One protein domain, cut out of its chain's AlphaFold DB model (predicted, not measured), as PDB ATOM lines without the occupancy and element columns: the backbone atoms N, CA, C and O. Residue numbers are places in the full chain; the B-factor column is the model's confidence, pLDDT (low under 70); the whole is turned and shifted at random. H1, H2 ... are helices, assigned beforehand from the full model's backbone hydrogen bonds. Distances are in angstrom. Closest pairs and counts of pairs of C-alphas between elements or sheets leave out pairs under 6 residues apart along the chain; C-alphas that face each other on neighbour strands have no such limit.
ATOM      1  N   GLU A   6     157.909 170.495 276.212       89.25
ATOM      2  CA  GLU A   6     157.547 169.516 277.248       89.25
ATOM      3  C   GLU A   6     156.299 168.704 276.874       89.25
ATOM      4  O   GLU A   6     156.267 167.480 277.005       89.25
ATOM      5  N   ASP A   7     155.322 169.393 276.300       91.00
ATOM      6  CA  ASP A   7     154.063 168.843 275.827       91.00
ATOM      7  C   ASP A   7     154.263 167.911 274.627       91.00
ATOM      8  O   ASP A   7     153.768 166.783 274.618       91.00
ATOM      9  N   LEU A   8     155.070 168.341 273.654       91.50
ATOM     10  CA  LEU A   8     155.428 167.538 272.484       91.50
ATOM     11  C   LEU A   8     156.184 166.260 272.873       91.50
ATOM     12  O   LEU A   8     155.911 165.191 272.329       91.50
ATOM     13  N   LEU A   9     157.105 166.342 273.838       91.88
ATOM     14  CA  LEU A   9     157.844 165.181 274.346       91.88
ATOM     15  C   LEU A   9     156.915 164.167 275.023       91.88
ATOM     16  O   LEU A   9     157.067 162.960 274.812       91.88
ATOM     17  N   ARG A  10     155.937 164.649 275.800       93.31
ATOM     18  CA  ARG A  10     154.921 163.807 276.445       93.31
ATOM     19  C   ARG A  10     154.075 163.072 275.405       93.31
ATOM     20  O   ARG A  10     153.925 161.857 275.509       93.31
ATOM     21  N   VAL A  11     153.583 163.781 274.387       93.69
ATOM     22  CA  VAL A  11     152.774 163.204 273.295       93.69
ATOM     23  C   VAL A  11     153.586 162.207 272.456       93.69
ATOM     24  O   VAL A  11     153.090 161.145 272.081       93.69
ATOM     25  N   ALA A  12     154.862 162.497 272.196       93.62
ATOM     26  CA  ALA A  12     155.734 161.642 271.394       93.62
ATOM     27  C   ALA A  12     156.188 160.358 272.111       93.62
ATOM     28  O   ALA A  12     156.609 159.404 271.453       93.62
ATOM     29  N   SER A  13     156.129 160.311 273.446       93.25
ATOM     30  CA  SER A  13     156.584 159.168 274.247       93.25
ATOM     31  C   SER A  13     155.903 157.837 273.868       93.25
ATOM     32  O   SER A  13     156.620 156.919 273.454       93.25
ATOM     33  N   PRO A  14     154.559 157.705 273.908       93.81
ATOM     34  CA  PRO A  14     153.892 156.461 273.517       93.81
ATOM     35  C   PRO A  14     154.114 156.112 272.040       93.81
ATOM     36  O   PRO A  14     154.292 154.939 271.706       93.81
ATOM     37  N   LEU A  15     154.172 157.114 271.156       95.88
ATOM     38  CA  LEU A  15     154.436 156.912 269.728       95.88
ATOM     39  C   LEU A  15     155.812 156.291 269.490       95.88
ATOM     40  O   LEU A  15     155.946 155.390 268.665       95.88
ATOM     41  N   ARG A  16     156.826 156.725 270.244       94.31
ATOM     42  CA  ARG A  16     158.187 156.193 270.153       94.31
ATOM     43  C   ARG A  16     158.249 154.729 270.578       94.31
ATOM     44  O   ARG A  16     158.868 153.927 269.881       94.31
ATOM     45  N   SER A  17     157.582 154.367 271.672       93.44
ATOM     46  CA  SER A  17     157.509 152.975 272.132       93.44
ATOM     47  C   SER A  17     156.786 152.076 271.126       93.44
ATOM     48  O   SER A  17     157.273 150.993 270.807       93.44
ATOM     49  N   LEU A  18     155.660 152.542 270.575       94.56
ATOM     50  CA  LEU A  18     154.904 151.809 269.557       94.56
ATOM     51  C   LEU A  18     155.687 151.658 268.250       94.56
ATOM     52  O   LEU A  18     155.709 150.574 267.672       94.56
ATOM     53  N   LEU A  19     156.368 152.718 267.804       93.62
ATOM     54  CA  LEU A  19     157.240 152.662 266.638       93.62
ATOM     55  C   LEU A  19     158.371 151.657 266.865       93.62
ATOM     56  O   LEU A  19     158.602 150.815 266.005       93.62
ATOM     57  N   ALA A  20     159.045 151.689 268.018       91.56
ATOM     58  CA  ALA A  20     160.120 150.752 268.335       91.56
ATOM     59  C   ALA A  20     159.649 149.288 268.256       91.56
ATOM     60  O   ALA A  20     160.328 148.470 267.634       91.56
ATOM     61  N   ALA A  21     158.459 148.991 268.783       91.75
ATOM     62  CA  ALA A  21     157.854 147.659 268.760       91.75
ATOM     63  C   ALA A  21     157.274 147.238 267.394       91.75
ATOM     64  O   ALA A  21     156.989 146.059 267.195       91.75
ATOM     65  N   ALA A  22     157.086 148.167 266.451       90.12
ATOM     66  CA  ALA A  22     156.467 147.864 265.165       90.12
ATOM     67  C   ALA A  22     157.309 146.866 264.340       90.12
ATOM     68  O   ALA A  22     158.525 147.078 264.201       90.12
ATOM     69  N   PRO A  23     156.689 145.821 263.756       84.19
ATOM     70  CA  PRO A  23     157.371 144.909 262.850       84.19
ATOM     71  C   PRO A  23     157.792 145.683 261.601       84.19
ATOM     72  O   PRO A  23     156.973 146.315 260.939       84.19
ATOM     73  N   TYR A  24     159.087 145.669 261.300       81.88
ATOM     74  CA  TYR A  24     159.636 146.359 260.141       81.88
ATOM     75  C   TYR A  24     160.609 145.444 259.421       81.88
ATOM     76  O   TYR A  24     161.636 145.064 259.982       81.88
ATOM     77  N   ALA A  25     160.270 145.125 258.178       74.38
ATOM     78  CA  ALA A  25     161.191 144.554 257.217       74.38
ATOM     79  C   ALA A  25     161.529 145.665 256.211       74.38
ATOM     80  O   ALA A  25     160.605 146.221 255.607       74.38
ATOM     81  N   PRO A  26     162.806 146.058 256.065       68.69
ATOM     82  CA  PRO A  26     163.187 146.995 255.018       68.69
ATOM     83  C   PRO A  26     162.873 146.393 253.635       68.69
ATOM     84  O   PRO A  26     162.942 145.171 253.481       68.69
ATOM     85  N   PRO A  27     162.525 147.218 252.632       64.12
ATOM     86  CA  PRO A  27     162.385 146.752 251.255       64.12
ATOM     87  C   PRO A  27     163.688 146.091 250.783       64.12
ATOM     88  O   PRO A  27     164.773 146.600 251.073       64.12
ATOM     89  N   GLU A  28     163.591 144.972 250.061       58.62
ATOM     90  CA  GLU A  28     164.768 144.282 249.521       58.62
ATOM     91  C   GLU A  28     165.612 145.244 248.664       58.62
ATOM     92  O   GLU A  28     165.101 145.875 247.740       58.62
ATOM     93  N   GLY A  29     166.903 145.373 248.991       58.03
ATOM     94  CA  GLY A  29     167.844 146.238 248.268       58.03
ATOM     95  C   GLY A  29     167.876 147.711 248.697       58.03
ATOM     96  O   GLY A  29     168.579 148.490 248.058       58.03
ATOM     97  N   SER A  30     167.157 148.105 249.757       60.78
ATOM     98  CA  SER A  30     167.243 149.457 250.329       60.78
ATOM     99  C   SER A  30     168.165 149.491 251.551       60.78
ATOM    100  O   SER A  30     167.886 148.851 252.565       60.78
ATOM    101  N   ASP A  31     169.228 150.298 251.497       65.81
ATOM    102  CA  ASP A  31     170.121 150.552 252.642       65.81
ATOM    103  C   ASP A  31     169.497 151.499 253.686       65.81
ATOM    104  O   ASP A  31     170.100 151.807 254.718       65.81
ATOM    105  N   THR A  32     168.276 151.985 253.435       72.31
ATOM    106  CA  THR A  32     167.630 153.014 254.252       72.31
ATOM    107  C   THR A  32     166.363 152.554 254.947       72.31
ATOM    108  O   THR A  32     165.400 152.084 254.348       72.31
ATOM    109  N   SER A  33     166.353 152.751 256.266       84.69
ATOM    110  CA  SER A  33     165.228 152.398 257.121       84.69
ATOM    111  C   SER A  33     164.213 153.539 257.201       84.69
ATOM    112  O   SER A  33     164.442 154.550 257.868       84.69
ATOM    113  N   ILE A  34     163.037 153.329 256.603       87.69
ATOM    114  CA  ILE A  34     161.863 154.207 256.762       87.69
ATOM    115  C   ILE A  34     161.474 154.305 258.243       87.69
ATOM    116  O   ILE A  34     161.070 155.364 258.717       87.69
ATOM    117  N   LYS A  35     161.650 153.226 259.014       89.69
ATOM    118  CA  LYS A  35     161.422 153.237 260.462       89.69
ATOM    119  C   LYS A  35     162.349 154.226 261.177       89.69
ATOM    120  O   LYS A  35     161.875 154.975 262.027       89.69
ATOM    121  N   SER A  36     163.631 154.278 260.812       89.50
ATOM    122  CA  SER A  36     164.578 155.263 261.354       89.50
ATOM    123  C   SER A  36     164.263 156.692 260.905       89.50
ATOM    124  O   SER A  36     164.385 157.613 261.712       89.50
ATOM    125  N   LEU A  37     163.800 156.883 259.662       90.44
ATOM    126  CA  LEU A  37     163.294 158.175 259.185       90.44
ATOM    127  C   LEU A  37     162.102 158.652 260.027       90.44
ATOM    128  O   LEU A  37     162.078 159.789 260.475       90.44
ATOM    129  N   LEU A  38     161.124 157.785 260.295       91.62
ATOM    130  CA  LEU A  38     159.994 158.144 261.154       91.62
ATOM    131  C   LEU A  38     160.435 158.382 262.604       91.62
ATOM    132  O   LEU A  38     159.922 159.279 263.266       91.62
ATOM    133  N   ALA A  39     161.413 157.626 263.103       92.50
ATOM    134  CA  ALA A  39     161.943 157.823 264.447       92.50
ATOM    135  C   ALA A  39     162.643 159.181 264.612       92.50
ATOM    136  O   ALA A  39     162.558 159.769 265.692       92.50
ATOM    137  N   SER A  40     163.303 159.693 263.565       91.88
ATOM    138  CA  SER A  40     164.000 160.986 263.608       91.88
ATOM    139  C   SER A  40     163.048 162.185 263.665       91.88
ATOM    140  O   SER A  40     163.419 163.224 264.208       91.88
ATOM    141  N   LEU A  41     161.808 162.019 263.188       92.38
ATOM    142  CA  LEU A  41     160.744 163.022 263.282       92.38
ATOM    143  C   LEU A  41     160.167 163.159 264.702       92.38
ATOM    144  O   LEU A  41     159.511 164.150 265.015       92.38
ATOM    145  N   LEU A  42     160.392 162.183 265.587       92.06
ATOM    146  CA  LEU A  42     159.875 162.248 266.951       92.06
ATOM    147  C   LEU A  42     160.767 163.144 267.844       92.06
ATOM    148  O   LEU A  42     161.976 162.901 267.956       92.06
ATOM    149  N   PRO A  43     160.189 164.115 268.580       87.31
ATOM    150  CA  PRO A  43     160.913 164.962 269.532       87.31
ATOM    151  C   PRO A  43     161.672 164.134 270.568       87.31
ATOM    152  O   PRO A  43     161.094 163.230 271.180       87.31
ATOM    153  N   SER A  44     162.965 164.404 270.763       82.50
ATOM    154  CA  SER A  44     163.849 163.627 271.648       82.50
ATOM    155  C   SER A  44     164.389 164.484 272.790       82.50
ATOM    156  O   SER A  44     164.794 165.623 272.578       82.50
ATOM    157  N   THR A  45     164.472 163.918 273.998       73.12
ATOM    158  CA  THR A  45     165.038 164.597 275.179       73.12
ATOM    159  C   THR A  45     166.538 164.865 275.043       73.12
ATOM    160  O   THR A  45     167.035 165.860 275.558       73.12
ATOM    161  N   SER A  46     167.254 163.993 274.329       66.19
ATOM    162  CA  SER A  46     168.717 164.022 274.234       66.19
ATOM    163  C   SER A  46     169.266 165.000 273.190       66.19
ATOM    164  O   SER A  46     170.468 165.246 273.169       66.19
ATOM    165  N   GLN A  47     168.419 165.544 272.312       59.84
ATOM    166  CA  GLN A  47     168.853 166.396 271.208       59.84
ATOM    167  C   GLN A  47     167.922 167.604 271.114       59.84
ATOM    168  O   GLN A  47     166.740 167.472 270.811       59.84
ATOM    169  N   ALA A  48     168.437 168.800 271.402       56.00
ATOM    170  CA  ALA A  48     167.763 170.030 271.006       56.00
ATOM    171  C   ALA A  48     167.770 170.084 269.475       56.00
ATOM    172  O   ALA A  48     168.826 170.264 268.869       56.00
ATOM    173  N   GLN A  49     166.618 169.859 268.840       57.66
ATOM    174  CA  GLN A  49     166.522 170.049 267.399       57.66
ATOM    175  C   GLN A  49     166.812 171.524 267.092       57.66
ATOM    176  O   GLN A  49     166.314 172.425 267.768       57.66
ATOM    177  N   THR A  50     167.620 171.780 266.067       55.94
ATOM    178  CA  THR A  50     168.163 173.100 265.696       55.94
ATOM    179  C   THR A  50     167.120 174.144 265.250       55.94
ATOM    180  O   THR A  50     167.498 175.192 264.741       55.94
ATOM    181  N   GLY A  51     165.817 173.894 265.441       60.78
ATOM    182  CA  GLY A  51     164.713 174.752 264.985       60.78
ATOM    183  C   GLY A  51     163.668 175.124 266.045       60.78
ATOM    184  O   GLY A  51     162.657 175.728 265.701       60.78
ATOM    185  N   GLY A  52     163.882 174.784 267.322       73.88
ATOM    186  CA  GLY A  52     162.951 175.122 268.407       73.88
ATOM    187  C   GLY A  52     161.635 174.327 268.389       73.88
ATOM    188  O   GLY A  52     161.446 173.410 267.591       73.88
ATOM    189  N   ALA A  53     160.713 174.677 269.293       76.31
ATOM    190  CA  ALA A  53     159.470 173.927 269.515       76.31
ATOM    191  C   ALA A  53     158.519 173.911 268.300       76.31
ATOM    192  O   ALA A  53     157.766 172.957 268.131       76.31
ATOM    193  N   GLY A  54     158.567 174.938 267.439       83.75
ATOM    194  CA  GLY A  54     157.777 174.986 266.202       83.75
ATOM    195  C   GLY A  54     158.173 173.880 265.225       83.75
ATOM    196  O   GLY A  54     157.325 173.103 264.795       83.75
ATOM    197  N   LYS A  55     159.481 173.721 264.979       88.06
ATOM    198  CA  LYS A  55     160.001 172.631 264.149       88.06
ATOM    199  C   LYS A  55     159.657 171.259 264.731       88.06
ATOM    200  O   LYS A  55     159.176 170.405 264.001       88.06
ATOM    201  N   GLU A  56     159.834 171.064 266.038       90.25
ATOM    202  CA  GLU A  56     159.487 169.794 266.696       90.25
ATOM    203  C   GLU A  56     157.993 169.457 266.566       90.25
ATOM    204  O   GLU A  56     157.634 168.291 266.407       90.25
ATOM    205  N   ALA A  57     157.117 170.465 266.603       91.75
ATOM    206  CA  ALA A  57     155.692 170.272 266.368       91.75
ATOM    207  C   ALA A  57     155.403 169.871 264.917       91.75
ATOM    208  O   ALA A  57     154.575 168.991 264.681       91.75
ATOM    209  N   VAL A  58     156.080 170.494 263.949       93.31
ATOM    210  CA  VAL A  58     155.959 170.149 262.527       93.31
ATOM    211  C   VAL A  58     156.482 168.741 262.260       93.31
ATOM    212  O   VAL A  58     155.800 167.963 261.601       93.31
ATOM    213  N   ASP A  59     157.632 168.372 262.819       94.06
ATOM    214  CA  ASP A  59     158.204 167.035 262.664       94.06
ATOM    215  C   ASP A  59     157.272 165.973 263.276       94.06
ATOM    216  O   ASP A  59     156.958 164.971 262.624       94.06
ATOM    217  N   LEU A  60     156.705 166.232 264.463       95.06
ATOM    218  CA  LEU A  60     155.690 165.364 265.066       95.06
ATOM    219  C   LEU A  60     154.416 165.275 264.208       95.06
ATOM    220  O   LEU A  60     153.860 164.189 264.035       95.06
ATOM    221  N   LEU A  61     153.965 166.387 263.622       95.50
ATOM    222  CA  LEU A  61     152.843 166.394 262.685       95.50
ATOM    223  C   LEU A  61     153.140 165.528 261.452       95.50
ATOM    224  O   LEU A  61     152.284 164.753 261.031       95.50
ATOM    225  N   LEU A  62     154.341 165.632 260.880       95.50
ATOM    226  CA  LEU A  62     154.761 164.836 259.728       95.50
ATOM    227  C   LEU A  62     154.866 163.347 260.079       95.50
ATOM    228  O   LEU A  62     154.460 162.501 259.275       95.50
ATOM    229  N   PHE A  63     155.337 163.007 261.281       96.25
ATOM    230  CA  PHE A  63     155.291 161.638 261.792       96.25
ATOM    231  C   PHE A  63     153.854 161.112 261.829       96.25
ATOM    232  O   PHE A  63     153.564 160.049 261.274       96.25
ATOM    233  N   CYS A  64     152.940 161.873 262.439       95.69
ATOM    234  CA  CYS A  64     151.537 161.493 262.520       95.69
ATOM    235  C   CYS A  64     150.931 161.354 261.121       95.69
ATOM    236  O   CYS A  64     150.304 160.340 260.835       95.69
ATOM    237  N   ALA A  65     151.191 162.293 260.211       94.06
ATOM    238  CA  ALA A  65     150.722 162.216 258.832       94.06
ATOM    239  C   ALA A  65     151.186 160.931 258.129       94.06
ATOM    240  O   ALA A  65     150.377 160.273 257.479       94.06
ATOM    241  N   ALA A  66     152.447 160.517 258.303       93.44
ATOM    242  CA  ALA A  66     152.945 159.262 257.740       93.44
ATOM    243  C   ALA A  66     152.250 158.038 258.358       93.44
ATOM    244  O   ALA A  66     151.771 157.166 257.636       93.44
ATOM    245  N   ALA A  67     152.123 157.991 259.687       93.44
ATOM    246  CA  ALA A  67     151.445 156.891 260.373       93.44
ATOM    247  C   ALA A  67     149.948 156.793 260.013       93.44
ATOM    248  O   ALA A  67     149.362 155.709 260.002       93.44
ATOM    249  N   ARG A  68     149.317 157.928 259.702       92.38
ATOM    250  CA  ARG A  68     147.913 158.023 259.283       92.38
ATOM    251  C   ARG A  68     147.710 157.773 257.788       92.38
ATOM    252  O   ARG A  68     146.612 157.393 257.392       92.38
ATOM    253  N   ALA A  69     148.746 157.953 256.971       88.50
ATOM    254  CA  ALA A  69     148.738 157.623 255.548       88.50
ATOM    255  C   ALA A  69     148.931 156.120 255.267       88.50
ATOM    256  O   ALA A  69     148.728 155.678 254.131       88.50
ATOM    257  N   ALA A  70     149.322 155.347 256.286       85.31
ATOM    258  CA  ALA A  70     149.475 153.903 256.205       85.31
ATOM    259  C   ALA A  70     148.198 153.242 255.669       85.31
ATOM    260  O   ALA A  70     147.111 153.372 256.233       85.31
ATOM    261  N   SER A  71     148.336 152.556 254.540       77.06
ATOM    262  CA  SER A  71     147.249 151.874 253.842       77.06
ATOM    263  C   SER A  71     147.827 150.814 252.908       77.06
ATOM    264  O   SER A  71     149.023 150.828 252.610       77.06
ATOM    265  N   ALA A  72     146.978 149.913 252.409       67.31
ATOM    266  CA  ALA A  72     147.379 148.915 251.414       67.31
ATOM    267  C   ALA A  72     147.906 149.554 250.110       67.31
ATOM    268  O   ALA A  72     148.733 148.967 249.421       67.31
ATOM    269  N   GLU A  73     147.473 150.780 249.799       67.25
ATOM    270  CA  GLU A  73     147.925 151.573 248.647       67.25
ATOM    271  C   GLU A  73     149.272 152.277 248.877       67.25
ATOM    272  O   GLU A  73     149.773 152.962 247.985       67.25
ATOM    273  N   ALA A  74     149.848 152.160 250.076       72.94
ATOM    274  CA  ALA A  74     151.096 152.800 250.465       72.94
ATOM    275  C   ALA A  74     152.160 151.741 250.801       72.94
ATOM    276  O   ALA A  74     152.423 151.501 251.983       72.94
ATOM    277  N   PRO A  75     152.819 151.110 249.807       72.19
ATOM    278  CA  PRO A  75     153.812 150.062 250.055       72.19
ATOM    279  C   PRO A  75     154.949 150.505 250.986       72.19
ATOM    280  O   PRO A  75     155.440 149.709 251.774       72.19
ATOM    281  N   ALA A  76     155.320 151.786 250.979       75.00
ATOM    282  CA  ALA A  76     156.332 152.330 251.888       75.00
ATOM    283  C   ALA A  76     155.895 152.352 253.372       75.00
ATOM    284  O   ALA A  76     156.739 152.420 254.267       75.00
ATOM    285  N   LEU A  77     154.587 152.310 253.644       82.50
ATOM    286  CA  LEU A  77     153.990 152.522 254.968       82.50
ATOM    287  C   LEU A  77     153.047 151.389 255.405       82.50
ATOM    288  O   LEU A  77     152.546 151.432 256.522       82.50
ATOM    289  N   HIS A  78     152.810 150.366 254.577       83.50
ATOM    290  CA  HIS A  78     151.878 149.271 254.892       83.50
ATOM    291  C   HIS A  78     152.282 148.456 256.135       83.50
ATOM    292  O   HIS A  78     151.443 147.802 256.745       83.50
ATOM    293  N   TRP A  79     153.563 148.498 256.513       87.25
ATOM    294  CA  TRP A  79     154.098 147.851 257.712       87.25
ATOM    295  C   TRP A  79     153.704 148.575 259.011       87.25
ATOM    296  O   TRP A  79     153.834 148.002 260.093       87.25
ATOM    297  N   VAL A  80     153.244 149.832 258.933       89.75
ATOM    298  CA  VAL A  80     152.845 150.625 260.101       89.75
ATOM    299  C   VAL A  80     151.620 149.979 260.760       89.75
ATOM    300  O   VAL A  80     150.560 149.897 260.135       89.75
ATOM    301  N   PRO A  81     151.709 149.559 262.037       90.19
ATOM    302  CA  PRO A  81     150.592 148.916 262.714       90.19
ATOM    303  C   PRO A  81     149.402 149.855 262.909       90.19
ATOM    304  O   PRO A  81     149.566 151.036 263.223       90.19
ATOM    305  N   GLU A  82     148.189 149.303 262.862       91.19
ATOM    306  CA  GLU A  82     146.958 150.064 263.110       91.19
ATOM    307  C   GLU A  82     146.965 150.745 264.489       91.19
ATOM    308  O   GLU A  82     146.502 151.876 264.634       91.19
ATOM    309  N   VAL A  83     147.555 150.095 265.499       93.69
ATOM    310  CA  VAL A  83     147.717 150.662 266.848       93.69
ATOM    311  C   VAL A  83     148.551 151.947 266.814       93.69
ATOM    312  O   VAL A  83     148.189 152.922 267.470       93.69
ATOM    313  N   LEU A  84     149.620 151.987 266.011       94.25
ATOM    314  CA  LEU A  84     150.436 153.190 265.842       94.25
ATOM    315  C   LEU A  84     149.666 154.280 265.086       94.25
ATOM    316  O   LEU A  84     149.720 155.446 265.470       94.25
ATOM    317  N   SER A  85     148.883 153.906 264.071       93.88
ATOM    318  CA  SER A  85     148.017 154.850 263.352       93.88
ATOM    319  C   SER A  85     146.934 155.464 264.254       93.88
ATOM    320  O   SER A  85     146.662 156.665 264.176       93.88
ATOM    321  N   LYS A  86     146.326 154.670 265.143       94.44
ATOM    322  CA  LYS A  86     145.350 155.137 266.142       94.44
ATOM    323  C   LYS A  86     145.999 156.050 267.182       94.44
ATOM    324  O   LYS A  86     145.443 157.100 267.492       94.44
ATOM    325  N   ALA A  87     147.187 155.696 267.666       96.06
ATOM    326  CA  ALA A  87     147.939 156.536 268.593       96.06
ATOM    327  C   ALA A  87     148.345 157.874 267.953       96.06
ATOM    328  O   ALA A  87     148.234 158.912 268.597       96.06
ATOM    329  N   ALA A  88     148.737 157.874 266.675       95.75
ATOM    330  CA  ALA A  88     149.007 159.099 265.928       95.75
ATOM    331  C   ALA A  88     147.762 159.996 265.819       95.75
ATOM    332  O   ALA A  88     147.875 161.210 265.941       95.75
ATOM    333  N   ALA A  89     146.567 159.420 265.643       94.50
ATOM    334  CA  ALA A  89     145.325 160.196 265.640       94.50
ATOM    335  C   ALA A  89     145.071 160.862 267.003       94.50
ATOM    336  O   ALA A  89     144.817 162.062 267.055       94.50
ATOM    337  N   ALA A  90     145.210 160.108 268.098       95.69
ATOM    338  CA  ALA A  90     145.065 160.641 269.453       95.69
ATOM    339  C   ALA A  90     146.095 161.744 269.756       95.69
ATOM    340  O   ALA A  90     145.744 162.790 270.292       95.69
ATOM    341  N   ALA A  91     147.347 161.557 269.331       95.75
ATOM    342  CA  ALA A  91     148.397 162.561 269.467       95.75
ATOM    343  C   ALA A  91     148.050 163.878 268.757       95.75
ATOM    344  O   ALA A  91     148.334 164.951 269.280       95.75
ATOM    345  N   MET A  92     147.409 163.816 267.587       93.88
ATOM    346  CA  MET A  92     146.972 165.016 266.871       93.88
ATOM    347  C   MET A  92     145.814 165.737 267.564       93.88
ATOM    348  O   MET A  92     145.798 166.965 267.554       93.88
ATOM    349  N   GLU A  93     144.886 165.006 268.188       94.19
ATOM    350  CA  GLU A  93     143.844 165.607 269.035       94.19
ATOM    351  C   GLU A  93     144.460 166.300 270.259       94.19
ATOM    352  O   GLU A  93     144.096 167.426 270.593       94.19
ATOM    353  N   GLU A  94     145.457 165.674 270.896       94.25
ATOM    354  CA  GLU A  94     146.190 166.290 272.005       94.25
ATOM    355  C   GLU A  94     146.929 167.555 271.556       94.25
ATOM    356  O   GLU A  94     146.801 168.595 272.197       94.25
ATOM    357  N   MET A  95     147.646 167.516 270.428       93.44
ATOM    358  CA  MET A  95     148.295 168.706 269.867       93.44
ATOM    359  C   MET A  95     147.281 169.816 269.561       93.44
ATOM    360  O   MET A  95     147.534 170.979 269.884       93.44
ATOM    361  N   ALA A  96     146.123 169.470 268.988       92.62
ATOM    362  CA  ALA A  96     145.061 170.427 268.695       92.62
ATOM    363  C   ALA A  96     144.565 171.110 269.984       92.62
ATOM    364  O   ALA A  96     144.533 172.341 270.067       92.62
ATOM    365  N   ALA A  97     144.278 170.319 271.020       91.88
ATOM    366  CA  ALA A  97     143.845 170.822 272.319       91.88
ATOM    367  C   ALA A  97     144.906 171.719 272.980       91.88
ATOM    368  O   ALA A  97     144.589 172.798 273.479       91.88
ATOM    369  N   MET A  98     146.177 171.313 272.942       90.94
ATOM    370  CA  MET A  98     147.286 172.028 273.584       90.94
ATOM    371  C   MET A  98     147.591 173.377 272.941       90.94
ATOM    372  O   MET A  98     147.925 174.335 273.638       90.94
ATOM    373  N   GLY A  99     147.469 173.487 271.618       88.44
ATOM    374  CA  GLY A  99     147.596 174.783 270.955       88.44
ATOM    375  C   GLY A  99     146.323 175.628 270.986       88.44
ATOM    376  O   GLY A  99     146.366 176.778 270.556       88.44
ATOM    377  N   GLY A 100     145.214 175.106 271.519       90.31
ATOM    378  CA  GLY A 100     143.942 175.824 271.607       90.31
ATOM    379  C   GLY A 100     143.182 175.895 270.281       90.31
ATOM    380  O   GLY A 100     142.450 176.855 270.050       90.31
ATOM    381  N   TRP A 101     143.370 174.914 269.397       91.25
ATOM    382  CA  TRP A 101     142.576 174.767 268.178       91.25
ATOM    383  C   TRP A 101     141.303 173.975 268.474       91.25
ATOM    384  O   TRP A 101     141.347 172.965 269.172       91.25
ATOM    385  N   ALA A 102     140.167 174.407 267.921       86.75
ATOM    386  CA  ALA A 102     138.885 173.754 268.190       86.75
ATOM    387  C   ALA A 102     138.776 172.378 267.516       86.75
ATOM    388  O   ALA A 102     138.082 171.494 268.011       86.75
ATOM    389  N   VAL A 103     139.446 172.209 266.372       87.50
ATOM    390  CA  VAL A 103     139.460 170.971 265.585       87.50
ATOM    391  C   VAL A 103     140.818 170.767 264.912       87.50
ATOM    392  O   VAL A 103     141.493 171.739 264.556       87.50
ATOM    393  N   ILE A 104     141.180 169.510 264.627       87.81
ATOM    394  CA  ILE A 104     142.415 169.148 263.904       87.81
ATOM    395  C   ILE A 104     142.575 169.952 262.605       87.81
ATOM    396  O   ILE A 104     143.667 170.421 262.298       87.81
ATOM    397  N   GLY A 105     141.493 170.164 261.849       87.62
ATOM    398  CA  GLY A 105     141.552 170.900 260.583       87.62
ATOM    399  C   GLY A 105     142.075 172.339 260.720       87.62
ATOM    400  O   GLY A 105     142.708 172.844 259.799       87.62
ATOM    401  N   GLU A 106     141.852 173.001 261.857       89.06
ATOM    402  CA  GLU A 106     142.389 174.344 262.121       89.06
ATOM    403  C   GLU A 106     143.874 174.316 262.450       89.06
ATOM    404  O   GLU A 106     144.629 175.121 261.904       89.06
ATOM    405  N   MET A 107     144.293 173.355 263.274       92.25
ATOM    406  CA  MET A 107     145.705 173.102 263.551       92.25
ATOM    407  C   MET A 107     146.469 172.830 262.249       92.25
ATOM    408  O   MET A 107     147.505 173.439 262.000       92.25
ATOM    409  N   LEU A 108     145.931 171.973 261.377       90.94
ATOM    410  CA  LEU A 108     146.562 171.637 260.101       90.94
ATOM    411  C   LEU A 108     146.724 172.853 259.195       90.94
ATOM    412  O   LEU A 108     147.815 173.084 258.685       90.94
ATOM    413  N   VAL A 109     145.677 173.662 259.029       90.62
ATOM    414  CA  VAL A 109     145.758 174.887 258.219       90.62
ATOM    415  C   VAL A 109     146.802 175.856 258.781       90.62
ATOM    416  O   VAL A 109     147.534 176.465 258.005       90.62
ATOM    417  N   ALA A 110     146.910 175.963 260.108       90.94
ATOM    418  CA  ALA A 110     147.907 176.808 260.759       90.94
ATOM    419  C   ALA A 110     149.347 176.288 260.588       90.94
ATOM    420  O   ALA A 110     150.263 177.090 260.448       90.94
ATOM    421  N   MET A 111     149.551 174.966 260.579       91.81
ATOM    422  CA  MET A 111     150.882 174.344 260.518       91.81
ATOM    423  C   MET A 111     151.366 174.036 259.094       91.81
ATOM    424  O   MET A 111     152.566 173.891 258.869       91.81
ATOM    425  N   MET A 112     150.469 173.951 258.108       90.25
ATOM    426  CA  MET A 112     150.820 173.649 256.716       90.25
ATOM    427  C   MET A 112     151.885 174.575 256.104       90.25
ATOM    428  O   MET A 112     152.760 174.038 255.421       90.25
ATOM    429  N   PRO A 113     151.893 175.903 256.348       91.44
ATOM    430  CA  PRO A 113     152.956 176.790 255.869       91.44
ATOM    431  C   PRO A 113     154.368 176.364 256.281       91.44
ATOM    432  O   PRO A 113     155.306 176.601 255.527       91.44
ATOM    433  N   GLU A 114     154.516 175.701 257.429       92.12
ATOM    434  CA  GLU A 114     155.799 175.162 257.892       92.12
ATOM    435  C   GLU A 114     155.998 173.688 257.505       92.12
ATOM    436  O   GLU A 114     157.127 173.264 257.281       92.12
ATOM    437  N   ALA A 115     154.920 172.909 257.369       91.75
ATOM    438  CA  ALA A 115     154.994 171.477 257.066       91.75
ATOM    439  C   ALA A 115     155.187 171.151 255.574       91.75
ATOM    440  O   ALA A 115     155.842 170.168 255.237       91.75
ATOM    441  N   VAL A 116     154.627 171.947 254.657       90.25
ATOM    442  CA  VAL A 116     154.708 171.671 253.210       90.25
ATOM    443  C   VAL A 116     156.091 171.971 252.608       90.25
ATOM    444  O   VAL A 116     156.535 171.174 251.778       90.25
ATOM    445  N   PRO A 117     156.812 173.054 252.971       92.00
ATOM    446  CA  PRO A 117     158.118 173.330 252.371       92.00
ATOM    447  C   PRO A 117     159.155 172.205 252.557       92.00
ATOM    448  O   PRO A 117     159.791 171.856 251.561       92.00
ATOM    449  N   PRO A 118     159.302 171.574 253.743       89.88
ATOM    450  CA  PRO A 118     160.170 170.407 253.909       89.88
ATOM    451  C   PRO A 118     159.781 169.229 253.009       89.88
ATOM    452  O   PRO A 118     160.653 168.606 252.409       89.88
ATOM    453  N   LEU A 119     158.481 168.955 252.847       89.44
ATOM    454  CA  LEU A 119     157.997 167.894 251.952       89.44
ATOM    455  C   LEU A 119     158.352 168.189 250.494       89.44
ATOM    456  O   LEU A 119     158.851 167.316 249.786       89.44
ATOM    457  N   LYS A 120     158.150 169.436 250.057       88.25
ATOM    458  CA  LYS A 120     158.543 169.891 248.720       88.25
ATOM    459  C   LYS A 120     160.050 169.749 248.501       88.25
ATOM    460  O   LYS A 120     160.451 169.322 247.424       88.25
ATOM    461  N   ALA A 121     160.867 170.112 249.491       87.69
ATOM    462  CA  ALA A 121     162.320 169.981 249.412       87.69
ATOM    463  C   ALA A 121     162.728 168.516 249.234       87.69
ATOM    464  O   ALA A 121     163.413 168.207 248.267       87.69
ATOM    465  N   VAL A 122     162.195 167.602 250.058       87.69
ATOM    466  CA  VAL A 122     162.439 166.160 249.895       87.69
ATOM    467  C   VAL A 122     162.060 165.707 248.489       87.69
ATOM    468  O   VAL A 122     162.898 165.127 247.809       87.69
ATOM    469  N   LEU A 123     160.849 166.019 248.013       84.56
ATOM    470  CA  LEU A 123     160.377 165.635 246.675       84.56
ATOM    471  C   LEU A 123     161.243 166.200 245.544       84.56
ATOM    472  O   LEU A 123     161.435 165.534 244.528       84.56
ATOM    473  N   LYS A 124     161.759 167.419 245.704       84.12
ATOM    474  CA  LYS A 124     162.654 168.044 244.732       84.12
ATOM    475  C   LYS A 124     164.020 167.360 244.727       84.12
ATOM    476  O   LYS A 124     164.481 166.947 243.672       84.12
ATOM    477  N   ASP A 125     164.629 167.222 245.899       82.50
ATOM    478  CA  ASP A 125     166.013 166.769 246.058       82.50
ATOM    479  C   ASP A 125     166.174 165.286 245.714       82.50
ATOM    480  O   ASP A 125     167.230 164.849 245.266       82.50
ATOM    481  N   THR A 126     165.114 164.497 245.892       75.94
ATOM    482  CA  THR A 126     165.109 163.067 245.556       75.94
ATOM    483  C   THR A 126     164.726 162.786 244.095       75.94
ATOM    484  O   THR A 126     164.835 161.642 243.653       75.94
ATOM    485  N   GLY A 127     164.288 163.809 243.347       72.19
ATOM    486  CA  GLY A 127     163.715 163.705 242.002       72.19
ATOM    487  C   GLY A 127     164.614 163.020 240.974       72.19
ATOM    488  O   GLY A 127     165.837 163.111 241.038       72.19
ATOM    489  N   GLU A 145     162.822 156.254 248.698       80.50
ATOM    490  CA  GLU A 145     161.894 155.881 249.765       80.50
ATOM    491  C   GLU A 145     161.424 157.096 250.570       80.50
ATOM    492  O   GLU A 145     160.261 157.159 250.973       80.50
ATOM    493  N   HIS A 146     162.286 158.103 250.753       84.38
ATOM    494  CA  HIS A 146     161.921 159.338 251.445       84.38
ATOM    495  C   HIS A 146     160.905 160.151 250.630       84.38
ATOM    496  O   HIS A 146     159.997 160.747 251.211       84.38
ATOM    497  N   ALA A 147     161.000 160.127 249.296       84.75
ATOM    498  CA  ALA A 147     160.041 160.777 248.406       84.75
ATOM    499  C   ALA A 147     158.649 160.149 248.511       84.75
ATOM    500  O   ALA A 147     157.650 160.864 248.574       84.75
ATOM    501  N   PHE A 148     158.575 158.814 248.588       83.94
ATOM    502  CA  PHE A 148     157.311 158.104 248.786       83.94
ATOM    503  C   PHE A 148     156.666 158.481 250.121       83.94
ATOM    504  O   PHE A 148     155.482 158.819 250.161       83.94
ATOM    505  N   VAL A 149     157.440 158.485 251.212       88.50
ATOM    506  CA  VAL A 149     156.942 158.905 252.532       88.50
ATOM    507  C   VAL A 149     156.447 160.353 252.485       88.50
ATOM    508  O   VAL A 149     155.323 160.615 252.914       88.50
ATOM    509  N   ALA A 150     157.219 161.265 251.885       89.31
ATOM    510  CA  ALA A 150     156.841 162.669 251.743       89.31
ATOM    511  C   ALA A 150     155.561 162.856 250.910       89.31
ATOM    512  O   ALA A 150     154.681 163.635 251.283       89.31
ATOM    513  N   ALA A 151     155.406 162.101 249.819       87.19
ATOM    514  CA  ALA A 151     154.200 162.117 248.999       87.19
ATOM    515  C   ALA A 151     152.971 161.624 249.780       87.19
ATOM    516  O   ALA A 151     151.904 162.234 249.697       87.19
ATOM    517  N   HIS A 152     153.113 160.563 250.582       87.12
ATOM    518  CA  HIS A 152     152.035 160.048 251.427       87.12
ATOM    519  C   HIS A 152     151.662 161.009 252.561       87.12
ATOM    520  O   HIS A 152     150.473 161.233 252.797       87.12
ATOM    521  N   GLN A 153     152.651 161.628 253.212       91.69
ATOM    522  CA  GLN A 153     152.435 162.687 254.203       91.69
ATOM    523  C   GLN A 153     151.662 163.856 253.584       91.69
ATOM    524  O   GLN A 153     150.641 164.281 254.125       91.69
ATOM    525  N   PHE A 154     152.100 164.329 252.415       89.19
ATOM    526  CA  PHE A 154     151.450 165.421 251.698       89.19
ATOM    527  C   PHE A 154     150.011 165.071 251.294       89.19
ATOM    528  O   PHE A 154     149.085 165.817 251.616       89.19
ATOM    529  N   ARG A 155     149.797 163.904 250.666       85.69
ATOM    530  CA  ARG A 155     148.464 163.390 250.300       85.69
ATOM    531  C   ARG A 155     147.539 163.364 251.514       85.69
ATOM    532  O   ARG A 155     146.393 163.810 251.426       85.69
ATOM    533  N   TRP A 156     148.029 162.852 252.641       89.12
ATOM    534  CA  TRP A 156     147.240 162.767 253.858       89.12
ATOM    535  C   TRP A 156     146.881 164.153 254.400       89.12
ATOM    536  O   TRP A 156     145.701 164.404 254.624       89.12
ATOM    537  N   LEU A 157     147.835 165.083 254.512       89.62
ATOM    538  CA  LEU A 157     147.569 166.455 254.971       89.62
ATOM    539  C   LEU A 157     146.478 167.140 254.136       89.62
ATOM    540  O   LEU A 157     145.522 167.685 254.687       89.62
ATOM    541  N   LEU A 158     146.562 167.039 252.806       85.25
ATOM    542  CA  LEU A 158     145.552 167.608 251.908       85.25
ATOM    543  C   LEU A 158     144.175 166.973 252.089       85.25
ATOM    544  O   LEU A 158     143.171 167.667 251.949       85.25
ATOM    545  N   SER A 159     144.113 165.678 252.418       84.38
ATOM    546  CA  SER A 159     142.849 164.969 252.653       84.38
ATOM    547  C   SER A 159     142.090 165.472 253.888       84.38
ATOM    548  O   SER A 159     140.873 165.308 253.973       84.38
ATOM    549  N   GLN A 160     142.771 166.137 254.820       85.38
ATOM    550  CA  GLN A 160     142.158 166.631 256.052       85.38
ATOM    551  C   GLN A 160     141.610 168.063 255.931       85.38
ATOM    552  O   GLN A 160     140.829 168.492 256.777       85.38
ATOM    553  N   VAL A 161     141.981 168.812 254.883       80.62
ATOM    554  CA  VAL A 161     141.559 170.209 254.698       80.62
ATOM    555  C   VAL A 161     140.476 170.317 253.624       80.62
ATOM    556  O   VAL A 161     140.694 169.964 252.465       80.62
ATOM    557  N   ASN A 162     139.310 170.837 254.009       78.19
ATOM    558  CA  ASN A 162     138.168 171.056 253.118       78.19
ATOM    559  C   ASN A 162     138.118 172.497 252.575       78.19
ATOM    560  O   ASN A 162     138.757 173.416 253.101       78.19
ATOM    561  N   TYR A 163     137.321 172.708 251.528       64.62
ATOM    562  CA  TYR A 163     136.969 174.039 251.032       64.62
ATOM    563  C   TYR A 163     136.152 174.820 252.088       64.62
ATOM    564  O   TYR A 163     135.350 174.200 252.791       64.62
ATOM    565  N   PRO A 164     136.332 176.150 252.250       76.62
ATOM    566  CA  PRO A 164     137.207 177.056 251.490       76.62
ATOM    567  C   PRO A 164     138.648 177.152 252.011       76.62
ATOM    568  O   PRO A 164     139.486 177.774 251.361       76.62
ATOM    569  N   LYS A 165     138.975 176.532 253.155       79.50
ATOM    570  CA  LYS A 165     140.297 176.663 253.799       79.50
ATOM    571  C   LYS A 165     141.443 176.186 252.894       79.50
ATOM    572  O   LYS A 165     142.514 176.783 252.908       79.50
ATOM    573  N   LEU A 166     141.198 175.176 252.054       77.12
ATOM    574  CA  LEU A 166     142.166 174.714 251.055       77.12
ATOM    575  C   LEU A 166     142.514 175.795 250.011       77.12
ATOM    576  O   LEU A 166     143.670 175.889 249.608       77.12
ATOM    577  N   GLY A 167     141.553 176.644 249.625       77.88
ATOM    578  CA  GLY A 167     141.759 177.730 248.658       77.88
ATOM    579  C   GLY A 167     142.821 178.737 249.111       77.88
ATOM    580  O   GLY A 167     143.657 179.171 248.321       77.88
ATOM    581  N   GLY A 168     142.861 179.035 250.414       82.25
ATOM    582  CA  GLY A 168     143.885 179.899 251.013       82.25
ATOM    583  C   GLY A 168     145.295 179.295 251.032       82.25
ATOM    584  O   GLY A 168     146.267 180.015 251.249       82.25
ATOM    585  N   LEU A 169     145.425 177.990 250.783       84.62
ATOM    586  CA  LEU A 169     146.693 177.257 250.779       84.62
ATOM    587  C   LEU A 169     147.170 176.908 249.361       84.62
ATOM    588  O   LEU A 169     148.236 176.314 249.207       84.62
ATOM    589  N   CYS A 170     146.432 177.285 248.310       83.62
ATOM    590  CA  CYS A 170     146.767 176.934 246.927       83.62
ATOM    591  C   CYS A 170     148.167 177.391 246.505       83.62
ATOM    592  O   CYS A 170     148.879 176.640 245.841       83.62
ATOM    593  N   TRP A 171     148.593 178.579 246.943       85.31
ATOM    594  CA  TRP A 171     149.932 179.112 246.661       85.31
ATOM    595  C   TRP A 171     151.063 178.212 247.189       85.31
ATOM    596  O   TRP A 171     152.174 178.260 246.672       85.31
ATOM    597  N   LEU A 172     150.778 177.378 248.192       86.06
ATOM    598  CA  LEU A 172     151.713 176.443 248.811       86.06
ATOM    599  C   LEU A 172     151.559 175.023 248.246       86.06
ATOM    600  O   LEU A 172     152.543 174.352 247.930       86.06
ATOM    601  N   VAL A 173     150.312 174.576 248.094       84.00
ATOM    602  CA  VAL A 173     149.959 173.219 247.662       84.00
ATOM    603  C   VAL A 173     150.266 173.000 246.184       84.00
ATOM    604  O   VAL A 173     150.844 171.970 245.839       84.00
ATOM    605  N   ILE A 174     149.933 173.961 245.313       84.25
ATOM    606  CA  ILE A 174     150.124 173.825 243.862       84.25
ATOM    607  C   ILE A 174     151.607 173.640 243.523       84.25
ATOM    608  O   ILE A 174     151.929 172.649 242.868       84.25
ATOM    609  N   PRO A 175     152.546 174.486 243.998       83.69
ATOM    610  CA  PRO A 175     153.955 174.288 243.670       83.69
ATOM    611  C   PRO A 175     154.526 172.968 244.195       83.69
ATOM    612  O   PRO A 175     155.408 172.397 243.559       83.69
ATOM    613  N   CYS A 176     154.056 172.482 245.349       84.44
ATOM    614  CA  CYS A 176     154.488 171.193 245.890       84.44
ATOM    615  C   CYS A 176     153.979 170.023 245.034       84.44
ATOM    616  O   CYS A 176     154.756 169.136 244.689       84.44
ATOM    617  N   ALA A 177     152.703 170.052 244.632       82.25
ATOM    618  CA  ALA A 177     152.119 169.044 243.750       82.25
ATOM    619  C   ALA A 177     152.794 169.029 242.368       82.25
ATOM    620  O   ALA A 177     153.111 167.958 241.859       82.25
ATOM    621  N   LEU A 178     153.078 170.205 241.795       80.88
ATOM    622  CA  LEU A 178     153.809 170.319 240.529       80.88
ATOM    623  C   LEU A 178     155.238 169.775 240.640       80.88
ATOM    624  O   LEU A 178     155.663 169.035 239.769       80.88
ATOM    625  N   THR A 179     155.943 170.022 241.750       81.81
ATOM    626  CA  THR A 179     157.289 169.450 241.975       81.81
ATOM    627  C   THR A 179     157.261 167.917 241.951       81.81
ATOM    628  O   THR A 179     158.135 167.284 241.362       81.81
ATOM    629  N   ALA A 180     156.246 167.303 242.570       76.31
ATOM    630  CA  ALA A 180     156.081 165.853 242.520       76.31
ATOM    631  C   ALA A 180     155.742 165.357 241.103       76.31
ATOM    632  O   ALA A 180     156.187 164.284 240.703       76.31
ATOM    633  N   LEU A 181     154.980 166.141 240.333       75.25
ATOM    634  CA  LEU A 181     154.621 165.820 238.954       75.25
ATOM    635  C   LEU A 181     155.807 165.954 237.990       75.25
ATOM    636  O   LEU A 181     155.972 165.115 237.111       75.25
ATOM    637  N   ASP A 182     156.644 166.968 238.146       75.12
ATOM    638  CA  ASP A 182     157.710 167.250 237.188       75.12
ATOM    639  C   ASP A 182     158.890 166.285 237.352       75.12
ATOM    640  O   ASP A 182     159.489 165.867 236.363       75.12
ATOM    641  N   HIS A 183     159.195 165.869 238.586       71.88
ATOM    642  CA  HIS A 183     160.450 165.169 238.886       71.88
ATOM    643  C   HIS A 183     160.320 163.656 239.141       71.88
ATOM    644  O   HIS A 183     161.314 163.013 239.481       71.88
ATOM    645  N   TRP A 184     159.127 163.058 239.012       72.38
ATOM    646  CA  TRP A 184     158.915 161.653 239.399       72.38
ATOM    647  C   TRP A 184     158.171 160.764 238.394       72.38
ATOM    648  O   TRP A 184     157.496 161.226 237.473       72.38
ATOM    649  N   SER A 185     158.304 159.444 238.587       64.94
ATOM    650  CA  SER A 185     157.618 158.390 237.826       64.94
ATOM    651  C   SER A 185     156.094 158.383 238.070       64.94
ATOM    652  O   SER A 185     155.619 159.008 239.024       64.94
ATOM    653  N   PRO A 186     155.301 157.676 237.234       63.44
ATOM    654  CA  PRO A 186     153.846 157.588 237.385       63.44
ATOM    655  C   PRO A 186     153.376 157.177 238.786       63.44
ATOM    656  O   PRO A 186     152.333 157.649 239.224       63.44
ATOM    657  N   ASP A 187     154.150 156.371 239.513       62.16
ATOM    658  CA  ASP A 187     153.766 155.879 240.840       62.16
ATOM    659  C   ASP A 187     153.673 157.016 241.867       62.16
ATOM    660  O   ASP A 187     152.631 157.210 242.494       62.16
ATOM    661  N   VAL A 188     154.709 157.856 241.973       61.59
ATOM    662  CA  VAL A 188     154.698 159.031 242.869       61.59
ATOM    663  C   VAL A 188     153.724 160.101 242.364       61.59
ATOM    664  O   VAL A 188     153.075 160.777 243.169       61.59
ATOM    665  N   LYS A 189     153.557 160.228 241.039       67.62
ATOM    666  CA  LYS A 189     152.571 161.128 240.418       67.62
ATOM    667  C   LYS A 189     151.148 160.760 240.822       67.62
ATOM    668  O   LYS A 189     150.415 161.609 241.314       67.62
ATOM    669  N   MET A 190     150.753 159.498 240.675       60.28
ATOM    670  CA  MET A 190     149.411 159.024 241.030       60.28
ATOM    671  C   MET A 190     149.120 159.235 242.524       60.28
ATOM    672  O   MET A 190     148.014 159.635 242.889       60.28
ATOM    673  N   MET A 191     150.132 159.059 243.380       61.09
ATOM    674  CA  MET A 191     150.026 159.236 244.832       61.09
ATOM    675  C   MET A 191     149.880 160.705 245.259       61.09
ATOM    676  O   MET A 191     149.092 161.005 246.157       61.09
ATOM    677  N   SER A 192     150.611 161.628 244.628       55.25
ATOM    678  CA  SER A 192     150.634 163.053 244.995       55.25
ATOM    679  C   SER A 192     149.583 163.897 244.251       55.25
ATOM    680  O   SER A 192     148.959 164.774 244.851       55.25
ATOM    681  N   CYS A 193     149.313 163.607 242.974       52.62
ATOM    682  CA  CYS A 193     148.368 164.359 242.145       52.62
ATOM    683  C   CYS A 193     146.918 163.883 242.267       52.62
ATOM    684  O   CYS A 193     146.017 164.711 242.122       52.62
ATOM    685  N   GLY A 194     146.668 162.598 242.546       53.19
ATOM    686  CA  GLY A 194     145.321 162.017 242.503       53.19
ATOM    687  C   GLY A 194     144.309 162.779 243.363       53.19
ATOM    688  O   GLY A 194     143.275 163.212 242.869       53.19
ATOM    689  N   ILE A 195     144.631 163.044 244.631       51.41
ATOM    690  CA  ILE A 195     143.725 163.765 245.544       51.41
ATOM    691  C   ILE A 195     143.769 165.282 245.338       51.41
ATOM    692  O   ILE A 195     142.719 165.918 245.404       51.41
ATOM    693  N   ALA A 196     144.946 165.863 245.070       51.22
ATOM    694  CA  ALA A 196     145.079 167.304 244.865       51.22
ATOM    695  C   ALA A 196     144.248 167.767 243.658       51.22
ATOM    696  O   ALA A 196     143.473 168.706 243.794       51.22
ATOM    697  N   LEU A 197     144.328 167.060 242.522       51.12
ATOM    698  CA  LEU A 197     143.557 167.364 241.312       51.12
ATOM    699  C   LEU A 197     142.085 166.949 241.406       51.12
ATOM    700  O   LEU A 197     141.244 167.681 240.893       51.12
ATOM    701  N   LEU A 198     141.743 165.828 242.059       49.88
ATOM    702  CA  LEU A 198     140.336 165.436 242.246       49.88
ATOM    703  C   LEU A 198     139.594 166.407 243.173       49.88
ATOM    704  O   LEU A 198     138.476 166.808 242.857       49.88
ATOM    705  N   ARG A 199     140.218 166.857 244.271       49.59
ATOM    706  CA  ARG A 199     139.628 167.908 245.115       49.59
ATOM    707  C   ARG A 199     139.575 169.254 244.405       49.59
ATOM    708  O   ARG A 199     138.582 169.951 244.570       49.59
ATOM    709  N   TYR A 200     140.574 169.597 243.586       49.38
ATOM    710  CA  TYR A 200     140.533 170.825 242.784       49.38
ATOM    711  C   TYR A 200     139.406 170.801 241.742       49.38
ATOM    712  O   TYR A 200     138.657 171.762 241.637       49.38
ATOM    713  N   ARG A 201     139.236 169.689 241.011       44.62
ATOM    714  CA  ARG A 201     138.177 169.527 239.999       44.62
ATOM    715  C   ARG A 201     136.763 169.514 240.575       44.62
ATOM    716  O   ARG A 201     135.841 169.851 239.854       44.62
ATOM    717  N   CYS A 202     136.582 169.113 241.831       36.47
ATOM    718  CA  CYS A 202     135.280 169.203 242.499       36.47
ATOM    719  C   CYS A 202     135.015 170.572 243.149       36.47
ATOM    720  O   CYS A 202     133.892 170.803 243.585       36.47
ATOM    721  N   CYS A 203     136.019 171.454 243.253       41.28
ATOM    722  CA  CYS A 203     135.885 172.773 243.887       41.28
ATOM    723  C   CYS A 203     135.936 173.959 242.901       41.28
ATOM    724  O   CYS A 203     135.742 175.089 243.349       41.28
TER     725      CYS A 203
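Overview. This is residues 6 to 127 and 145 to 203 of the 204 residues of an uncharacterized protein of Aegilops tauschii subsp. strangulata (UniProt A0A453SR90). Two helical bundles are stacked: H1, H3 and H4 make one, and H5 to H8 the other, up and down, each helix running against the one before it. H3 crosses H5 and H6 at the join, H1 lies at one far end, H7 and H8 at the other, and short H2 packs on H1. The printed part has 181 residues with eight named helices, numbered along the chain, and no named strand: all helix. It is compact, with a radius of gyration of the C-alphas of 15.6 A, and spans 44 by 42 by 30 A.

Arrangement. H5, residues 104 to 125, touches H6, residues 145 to 160, opposite ways at a shallow tilt of 26 degrees; the closest C-alphas, of Leu 123 and Ala 147, are 5.2 A apart. H5 touches H7, residues 167 to 183, the same way at a shallow tilt of 24 degrees (closest C-alphas Lys 120 and Cys 176, 5.1 A). H7 and H8, residues 186 to 203, form a hairpin. With residues 62 to 69 alone, H3, residues 52 to 69, touches H6, about perpendicular at 89 degrees; the closest C-alphas, of Ala 66 and Gln 153, are 4.9 A apart. H4, residues 82 to 99, forms a hairpin with H3 and touches H1, residues 6 to 21, opposite ways at 4 degrees, a shallow tilt; the closest C-alphas, of Val 11 and Ala 91, are 5.9 A apart. H2, residues 34 to 40, only just touches H1, with 3 pairs of C-alphas within 8 A. Every O i to N i+4 pair is within hydrogen-bond range in H2, H3, H4 and H6, against 10 of 12 in H1, 13 of 18 in H5, 9 of 13 in H7 and 12 of 14 in H8.

Along the chain. H5 is 29.7 A long, H3 26.0 A and H4 25.9 A. H1 begins at C-alpha 6 (157.547, 169.516, 277.248) and H8 ends at C-alpha 203 (135.885, 172.773, 243.887). H5 has a kink of 62 degrees near residue 111.

Size, cuts and confidence. The C-alphas of Ser 46 and Cys 202 are the farthest apart, 46.4 A. Residues 128 to 144 are not printed; C-alphas 127 and 145 are 11.2 A apart across the cut. The links H1 to H2, H2 to H3 and H3 to H4 are long. The mean pLDDT of the printed part is 81.9; residues 185 to 203 are among those under 70.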